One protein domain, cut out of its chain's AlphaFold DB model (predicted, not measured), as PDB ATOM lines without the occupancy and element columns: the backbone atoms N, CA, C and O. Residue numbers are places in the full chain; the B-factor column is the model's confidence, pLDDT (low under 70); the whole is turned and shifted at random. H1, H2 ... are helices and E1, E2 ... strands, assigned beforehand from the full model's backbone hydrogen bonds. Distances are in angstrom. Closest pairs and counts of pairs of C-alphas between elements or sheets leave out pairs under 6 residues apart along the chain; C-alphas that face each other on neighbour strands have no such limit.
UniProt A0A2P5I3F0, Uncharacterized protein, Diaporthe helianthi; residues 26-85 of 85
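This is residues 26 to 85 of the 85 residues of an uncharacterized protein of Diaporthe helianthi (UniProt A0A2P5I3F0). With little regular structure, this is an elongated domain in which helix H1 packs on hairpin strand E2 and on the longer strand E3. Two long loops, residues 43 to 57 and 67 to 78, reach the opposite ends. The 60 printed residues include E1, E2, H1 and E3, in that order; the class is mixed, with 23 residues in named elements. The whole is compact, with a radius of gyration of the C-alphas of 11.1 A and spans of 34 by 22 by 15 A.

Residues 26 to 27 pair antiparallel with 79 to 80 of E3, residues 79 to 84. E1, residues 32 to 35, and E2, residues 39 to 42, form an antiparallel hairpin; N 34 and O 40 are 2.9 A apart, within hydrogen-bond range. Residues 54 to 55 pair antiparallel with 82 to 83 of E3. In H1, residues 58 to 66, every O i to N i+4 pair is within range. Its closest C-alphas to E2 are Glu 65 and Tyr 40, 4.5 A; to E3, Ala 60 and Thr 80, 5.2 A.

E1 begins at C-alpha 32 (94.465, 52.726, 128.236). H1 is 12.2 A long; E3, 16.0 A, ends at C-alpha 84 (103.081, 60.773, 108.287).

The farthest C-alphas, Gly 51 and Gly 70, are 35.1 A apart. The printed part has no cut. Residue 29 is under 70 in pLDDT.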
ATOM      1  N   VAL A  26     102.899  61.817 121.096       88.12
ATOM      2  CA  VAL A  26     102.580  61.023 122.282       88.12
ATOM      3  C   VAL A  26     101.425  61.665 123.032       88.12
ATOM      4  O   VAL A  26     101.366  62.886 123.170       88.12
ATOM      5  N   GLY A  27     100.506  60.850 123.536       80.44
ATOM      6  CA  GLY A  27      99.402  61.326 124.359       80.44
ATOM      7  C   GLY A  27      98.963  60.281 125.373       80.44
ATOM      8  O   GLY A  27      98.990  59.084 125.100       80.44
ATOM      9  N   SER A  28      98.525  60.731 126.546       72.38
ATOM     10  CA  SER A  28      98.105  59.857 127.651       72.38
ATOM     11  C   SER A  28      96.694  60.143 128.170       72.38
ATOM     12  O   SER A  28      96.231  59.448 129.065       72.38
ATOM     13  N   TYR A  29      96.008  61.166 127.648       65.12
ATOM     14  CA  TYR A  29      94.783  61.699 128.263       65.12
ATOM     15  C   TYR A  29      93.580  60.749 128.204       65.12
ATOM     16  O   TYR A  29      92.727  60.815 129.083       65.12
ATOM     17  N   LEU A  30      93.506  59.871 127.198       80.38
ATOM     18  CA  LEU A  30      92.405  58.912 127.025       80.38
ATOM     19  C   LEU A  30      92.893  57.485 126.740       80.38
ATOM     20  O   LEU A  30      92.091  56.599 126.449       80.38
ATOM     21  N   SER A  31      94.206  57.266 126.780       90.44
ATOM     22  CA  SER A  31      94.809  56.006 126.366       90.44
ATOM     23  C   SER A  31      94.916  55.035 127.528       90.44
ATOM     24  O   SER A  31      95.430  55.355 128.601       90.44
ATOM     25  N   GLN A  32      94.468  53.815 127.279       95.50
ATOM     26  CA  GLN A  32      94.465  52.726 128.236       95.50
ATOM     27  C   GLN A  32      94.919  51.436 127.563       95.50
ATOM     28  O   GLN A  32      94.777  51.244 126.352       95.50
ATOM     29  N   CYS A  33      95.505  50.548 128.357       96.00
ATOM     30  CA  CYS A  33      95.938  49.255 127.875       96.00
ATOM     31  C   CYS A  33      94.720  48.387 127.575       96.00
ATOM     32  O   CYS A  33      93.886  48.139 128.447       96.00
ATOM     33  N   ILE A  34      94.623  47.914 126.338       95.44
ATOM     34  CA  ILE A  34      93.574  47.003 125.891       95.44
ATOM     35  C   ILE A  34      94.173  45.626 125.601       95.44
ATOM     36  O   ILE A  34      95.304  45.512 125.129       95.44
ATOM     37  N   GLN A  35      93.401  44.580 125.896       91.94
ATOM     38  CA  GLN A  35      93.792  43.200 125.633       91.94
ATOM     39  C   GLN A  35      93.356  42.806 124.215       91.94
ATOM     40  O   GLN A  35      92.162  42.671 123.948       91.94
ATOM     41  N   GLY A  36      94.326  42.614 123.320       83.44
ATOM     42  CA  GLY A  36      94.157  41.920 122.040       83.44
ATOM     43  C   GLY A  36      94.983  40.632 122.023       83.44
ATOM     44  O   GLY A  36      95.021  39.908 123.020       83.44
ATOM     45  N   ASN A  37      95.706  40.376 120.927       83.62
ATOM     46  CA  ASN A  37      96.735  39.322 120.893       83.62
ATOM     47  C   ASN A  37      97.897  39.637 121.849       83.62
ATOM     48  O   ASN A  37      98.392  38.747 122.531       83.62
ATOM     49  N   ASN A  38      98.278  40.915 121.920       87.56
ATOM     50  CA  ASN A  38      99.184  41.478 122.913       87.56
ATOM     51  C   ASN A  38      98.452  42.579 123.689       87.56
ATOM     52  O   ASN A  38      97.424  43.100 123.244       87.56
ATOM     53  N   MET A  39      99.009  42.953 124.838       94.00
ATOM     54  CA  MET A  39      98.629  44.191 125.511       94.00
ATOM     55  C   MET A  39      99.075  45.386 124.669       94.00
ATOM     56  O   MET A  39     100.233  45.452 124.260       94.00
ATOM     57  N   TYR A  40      98.160  46.318 124.406       95.19
ATOM     58  CA  TYR A  40      98.410  47.446 123.511       95.19
ATOM     59  C   TYR A  40      97.800  48.737 124.052       95.19
ATOM     60  O   TYR A  40      96.652  48.747 124.496       95.19
ATOM     61  N   CYS A  41      98.549  49.836 124.000       94.81
ATOM     62  CA  CYS A  41      98.064  51.141 124.432       94.81
ATOM     63  C   CYS A  41      97.175  51.798 123.367       94.81
ATOM     64  O   CYS A  41      97.642  52.100 122.269       94.81
ATOM     65  N   SER A  42      95.901  52.047 123.683       93.19
ATOM     66  CA  SER A  42      94.930  52.614 122.737       93.19
ATOM     67  C   SER A  42      93.940  53.559 123.416       93.19
ATOM     68  O   SER A  42      93.612  53.383 124.585       93.19
ATOM     69  N   GLY A  43      93.434  54.550 122.680       91.06
ATOM     70  CA  GLY A  43      92.356  55.433 123.138       91.06
ATOM     71  C   GLY A  43      92.400  56.841 122.548       91.06
ATOM     72  O   GLY A  43      91.349  57.420 122.279       91.06
ATOM     73  N   ASN A  44      93.589  57.368 122.252       88.69
ATOM     74  CA  ASN A  44      93.725  58.644 121.555       88.69
ATOM     75  C   ASN A  44      93.346  58.500 120.080       88.69
ATOM     76  O   ASN A  44      93.660  57.500 119.429       88.69
ATOM     77  N   ARG A  45      92.669  59.533 119.577       87.12
ATOM     78  CA  ARG A  45      92.244  59.697 118.187       87.12
ATOM     79  C   ARG A  45      92.389  61.159 117.791       87.12
ATOM     80  O   ARG A  45      92.190  62.033 118.633       87.12
ATOM     81  N   ASN A  46      92.633  61.404 116.509       88.12
ATOM     82  CA  ASN A  46      92.875  62.724 115.934       88.12
ATOM     83  C   ASN A  46      94.021  63.458 116.649       88.12
ATOM     84  O   ASN A  46      93.906  64.643 116.958       88.12
ATOM     85  N   ALA A  47      95.094  62.732 116.974       88.75
ATOM     86  CA  ALA A  47      96.259  63.316 117.634       88.75
ATOM     87  C   ALA A  47      97.179  64.026 116.635       88.75
ATOM     88  O   ALA A  47      97.913  64.943 117.012       88.75
ATOM     89  N   CYS A  48      97.148  63.607 115.371       90.19
ATOM     90  CA  CYS A  48      97.919  64.256 114.331       90.19
ATOM     91  C   CYS A  48      97.375  65.652 113.987       90.19
ATOM     92  O   CYS A  48      96.172  65.911 114.104       90.19
ATOM     93  N   PRO A  49      98.250  66.574 113.534       87.25
ATOM     94  CA  PRO A  49      97.832  67.877 113.039       87.25
ATOM     95  C   PRO A  49      96.764  67.763 111.950       87.25
ATOM     96  O   PRO A  49      96.714  66.799 111.185       87.25
ATOM     97  N   ARG A  50      95.918  68.791 111.850       84.94
ATOM     98  CA  ARG A  50      94.801  68.827 110.904       84.94
ATOM     99  C   ARG A  50      95.273  68.522 109.475       84.94
ATOM    100  O   ARG A  50      96.134  69.216 108.944       84.94
ATOM    101  N   GLY A  51      94.641  67.531 108.847       82.88
ATOM    102  CA  GLY A  51      94.967  67.082 107.489       82.88
ATOM    103  C   GLY A  51      95.932  65.896 107.430       82.88
ATOM    104  O   GLY A  51      96.126  65.359 106.345       82.88
ATOM    105  N   ILE A  52      96.481  65.459 108.566       88.88
ATOM    106  CA  ILE A  52      97.289  64.242 108.677       88.88
ATOM    107  C   ILE A  52      96.472  63.180 109.411       88.88
ATOM    108  O   ILE A  52      95.883  63.445 110.458       88.88
ATOM    109  N   THR A  53      96.434  61.976 108.849       89.19
ATOM    110  CA  THR A  53      95.732  60.838 109.445       89.19
ATOM    111  C   THR A  53      96.601  60.185 110.513       89.19
ATOM    112  O   THR A  53      97.789  59.952 110.292       89.19
ATOM    113  N   ASP A  54      95.991  59.837 111.645       89.56
ATOM    114  CA  ASP A  54      96.625  58.993 112.654       89.56
ATOM    115  C   ASP A  54      97.019  57.644 112.038       89.56
ATOM    116  O   ASP A  54      96.174  56.906 111.524       89.56
ATOM    117  N   SER A  55      98.301  57.307 112.118       90.38
ATOM    118  CA  SER A  55      98.834  56.023 111.679       90.38
ATOM    119  C   SER A  55      99.533  55.303 112.828       90.38
ATOM    120  O   SER A  55     100.040  55.906 113.776       90.38
ATOM    121  N   PHE A  56      99.567  53.978 112.736       90.50
ATOM    122  CA  PHE A  56     100.246  53.098 113.680       90.50
ATOM    123  C   PHE A  56     101.215  52.222 112.896       90.50
ATOM    124  O   PHE A  56     100.961  51.047 112.645       90.50
ATOM    125  N   ASP A  57     102.316  52.829 112.456       90.31
ATOM    126  CA  ASP A  57     103.403  52.098 111.814       90.31
ATOM    127  C   ASP A  57     104.069  51.109 112.792       90.31
ATOM    128  O   ASP A  57     103.694  50.995 113.964       90.31
ATOM    129  N   ALA A  58     105.074  50.368 112.323       91.81
ATOM    130  CA  ALA A  58     105.773  49.395 113.161       91.81
ATOM    131  C   ALA A  58     106.406  50.033 114.416       91.81
ATOM    132  O   ALA A  58     106.398  49.420 115.485       91.81
ATOM    133  N   THR A  59     106.907  51.267 114.309       90.81
ATOM    134  CA  THR A  59     107.532  52.004 115.416       90.81
ATOM    135  C   THR A  59     106.500  52.377 116.478       90.81
ATOM    136  O   THR A  59     106.667  52.035 117.650       90.81
ATOM    137  N   ALA A  60     105.405  53.026 116.075       92.44
ATOM    138  CA  ALA A  60     104.307  53.402 116.957       92.44
ATOM    139  C   ALA A  60     103.644  52.162 117.572       92.44
ATOM    140  O   ALA A  60     103.377  52.138 118.773       92.44
ATOM    141  N   THR A  61     103.463  51.100 116.782       93.50
ATOM    142  CA  THR A  61     102.920  49.822 117.257       93.50
ATOM    143  C   THR A  61     103.782  49.254 118.380       93.50
ATOM    144  O   THR A  61     103.274  48.980 119.467       93.50
ATOM    145  N   LYS A  62     105.100  49.155 118.168       93.75
ATOM    146  CA  LYS A  62     106.027  48.626 119.176       93.75
ATOM    147  C   LYS A  62     106.051  49.479 120.442       93.75
ATOM    148  O   LYS A  62     106.073  48.941 121.548       93.75
ATOM    149  N   ALA A  63     106.031  50.803 120.295       94.31
ATOM    150  CA  ALA A  63     105.973  51.721 121.428       94.31
ATOM    151  C   ALA A  63     104.689  51.524 122.256       94.31
ATOM    152  O   ALA A  63     104.750  51.494 123.484       94.31
ATOM    153  N   ASN A  64     103.547  51.313 121.596       94.75
ATOM    154  CA  ASN A  64     102.255  51.092 122.250       94.75
ATOM    155  C   ASN A  64     102.137  49.726 122.931       94.75
ATOM    156  O   ASN A  64     101.504  49.634 123.982       94.75
ATOM    157  N   GLU A  65     102.751  48.681 122.376       95.19
ATOM    158  CA  GLU A  65     102.885  47.390 123.060       95.19
ATOM    159  C   GLU A  65     103.751  47.536 124.321       95.19
ATOM    160  O   GLU A  65     103.347  47.155 125.421       95.19
ATOM    161  N   ASN A  66     104.923  48.166 124.180       95.06
ATOM    162  CA  ASN A  66     105.862  48.378 125.282       95.06
ATOM    163  C   ASN A  66     105.261  49.227 126.412       95.06
ATOM    164  O   ASN A  66     105.524  48.960 127.583       95.06
ATOM    165  N   ALA A  67     104.419  50.211 126.081       94.38
ATOM    166  CA  ALA A  67     103.733  51.053 127.058       94.38
ATOM    167  C   ALA A  67     102.828  50.258 128.020       94.38
ATOM    168  O   ALA A  67     102.525  50.747 129.111       94.38
ATOM    169  N   CYS A  68     102.428  49.041 127.640       95.50
ATOM    170  CA  CYS A  68     101.547  48.171 128.413       95.50
ATOM    171  C   CYS A  68     102.227  46.920 128.989       95.50
ATOM    172  O   CYS A  68     101.556  46.093 129.609       95.50
ATOM    173  N   VAL A  69     103.547  46.774 128.844       94.00
ATOM    174  CA  VAL A  69     104.291  45.674 129.476       94.00
ATOM    175  C   VAL A  69     104.185  45.780 130.998       94.00
ATOM    176  O   VAL A  69     104.457  46.826 131.584       94.00
ATOM    177  N   GLY A  70     103.770  44.688 131.645       91.88
ATOM    178  CA  GLY A  70     103.588  44.625 133.100       91.88
ATOM    179  C   GLY A  70     102.351  45.360 133.631       91.88
ATOM    180  O   GLY A  70     102.134  45.354 134.841       91.88
ATOM    181  N   ARG A  71     101.534  45.959 132.756       93.06
ATOM    182  CA  ARG A  71     100.268  46.617 133.112       93.06
ATOM    183  C   ARG A  71      99.084  45.693 132.873       93.06
ATOM    184  O   ARG A  71      99.166  44.756 132.077       93.06
ATOM    185  N   ARG A  72      97.961  45.968 133.535       93.31
ATOM    186  CA  ARG A  72      96.685  45.271 133.311       93.31
ATOM    187  C   ARG A  72      95.804  46.021 132.315       93.31
ATOM    188  O   ARG A  72      95.994  47.207 132.051       93.31
ATOM    189  N   ALA A  73      94.819  45.318 131.757       93.31
ATOM    190  CA  ALA A  73      93.817  45.942 130.902       93.31
ATOM    191  C   ALA A  73      93.034  47.016 131.679       93.31
ATOM    192  O   ALA A  73      92.673  46.810 132.837       93.31
ATOM    193  N   GLY A  74      92.783  48.158 131.038       92.19
ATOM    194  CA  GLY A  74      92.128  49.325 131.636       92.19
ATOM    195  C   GLY A  74      93.064  50.271 132.396       92.19
ATOM    196  O   GLY A  74      92.637  51.363 132.761       92.19
ATOM    197  N   GLU A  75      94.333  49.911 132.611       93.69
ATOM    198  CA  GLU A  75      95.307  50.856 133.163       93.69
ATOM    199  C   GLU A  75      95.698  51.916 132.133       93.69
ATOM    200  O   GLU A  75      95.855  51.623 130.946       93.69
ATOM    201  N   GLY A  76      95.902  53.149 132.598       93.56
ATOM    202  CA  GLY A  76      96.364  54.245 131.753       93.56
ATOM    203  C   GLY A  76      97.756  53.985 131.174       93.56
ATOM    204  O   GLY A  76      98.624  53.389 131.823       93.56
ATOM    205  N   CYS A  77      97.984  54.460 129.954       94.06
ATOM    206  CA  CYS A  77      99.248  54.319 129.237       94.06
ATOM    207  C   CYS A  77      99.513  55.536 128.337       94.06
ATOM    208  O   CYS A  77      98.627  56.352 128.092       94.06
ATOM    209  N   THR A  78     100.749  55.681 127.856       94.00
ATOM    210  CA  THR A  78     101.097  56.719 126.872       94.00
ATOM    211  C   THR A  78     101.095  56.106 125.484       94.00
ATOM    212  O   THR A  78     101.903  55.226 125.198       94.00
ATOM    213  N   GLN A  79     100.184  56.570 124.634       94.50
ATOM    214  CA  GLN A  79     100.059  56.105 123.262       94.50
ATOM    215  C   GLN A  79     100.920  56.960 122.337       94.50
ATOM    216  O   GLN A  79     100.853  58.187 122.375       94.50
ATOM    217  N   THR A  80     101.695  56.297 121.491       94.25
ATOM    218  CA  THR A  80     102.477  56.861 120.392       94.25
ATOM    219  C   THR A  80     101.692  56.715 119.092       94.25
ATOM    220  O   THR A  80     101.184  55.634 118.788       94.25
ATOM    221  N   ILE A  81     101.581  57.793 118.324       93.00
ATOM    222  CA  ILE A  81     100.875  57.844 117.040       93.00
ATOM    223  C   ILE A  81     101.841  58.398 115.996       93.00
ATOM    224  O   ILE A  81     102.511  59.403 116.237       93.00
ATOM    225  N   ALA A  82     101.924  57.728 114.850       92.94
ATOM    226  CA  ALA A  82     102.696  58.186 113.708       92.94
ATOM    227  C   ALA A  82     101.839  59.130 112.857       92.94
ATOM    228  O   ALA A  82     100.752  58.778 112.402       92.94
ATOM    229  N   CYS A  83     102.356  60.327 112.626       90.94
ATOM    230  CA  CYS A  83     101.771  61.374 111.808       90.94
ATOM    231  C   CYS A  83     102.652  61.559 110.578       90.94
ATOM    232  O   CYS A  83     103.615  62.332 110.591       90.94
ATOM    233  N   CYS A  84     102.345  60.787 109.542       86.00
ATOM    234  CA  CYS A  84     103.081  60.773 108.287       86.00
ATOM    235  C   CYS A  84     102.349  61.632 107.252       86.00
ATOM    236  O   CYS A  84     101.166  61.405 106.999       86.00
ATOM    237  N   SER A  85     103.049  62.613 106.681       72.44
ATOM    238  CA  SER A  85     102.581  63.462 105.573       72.44
ATOM    239  C   SER A  85     103.148  62.996 104.251       72.44
ATOM    240  O   SER A  85     104.366  62.698 104.253       72.44
TER     241      SER A  85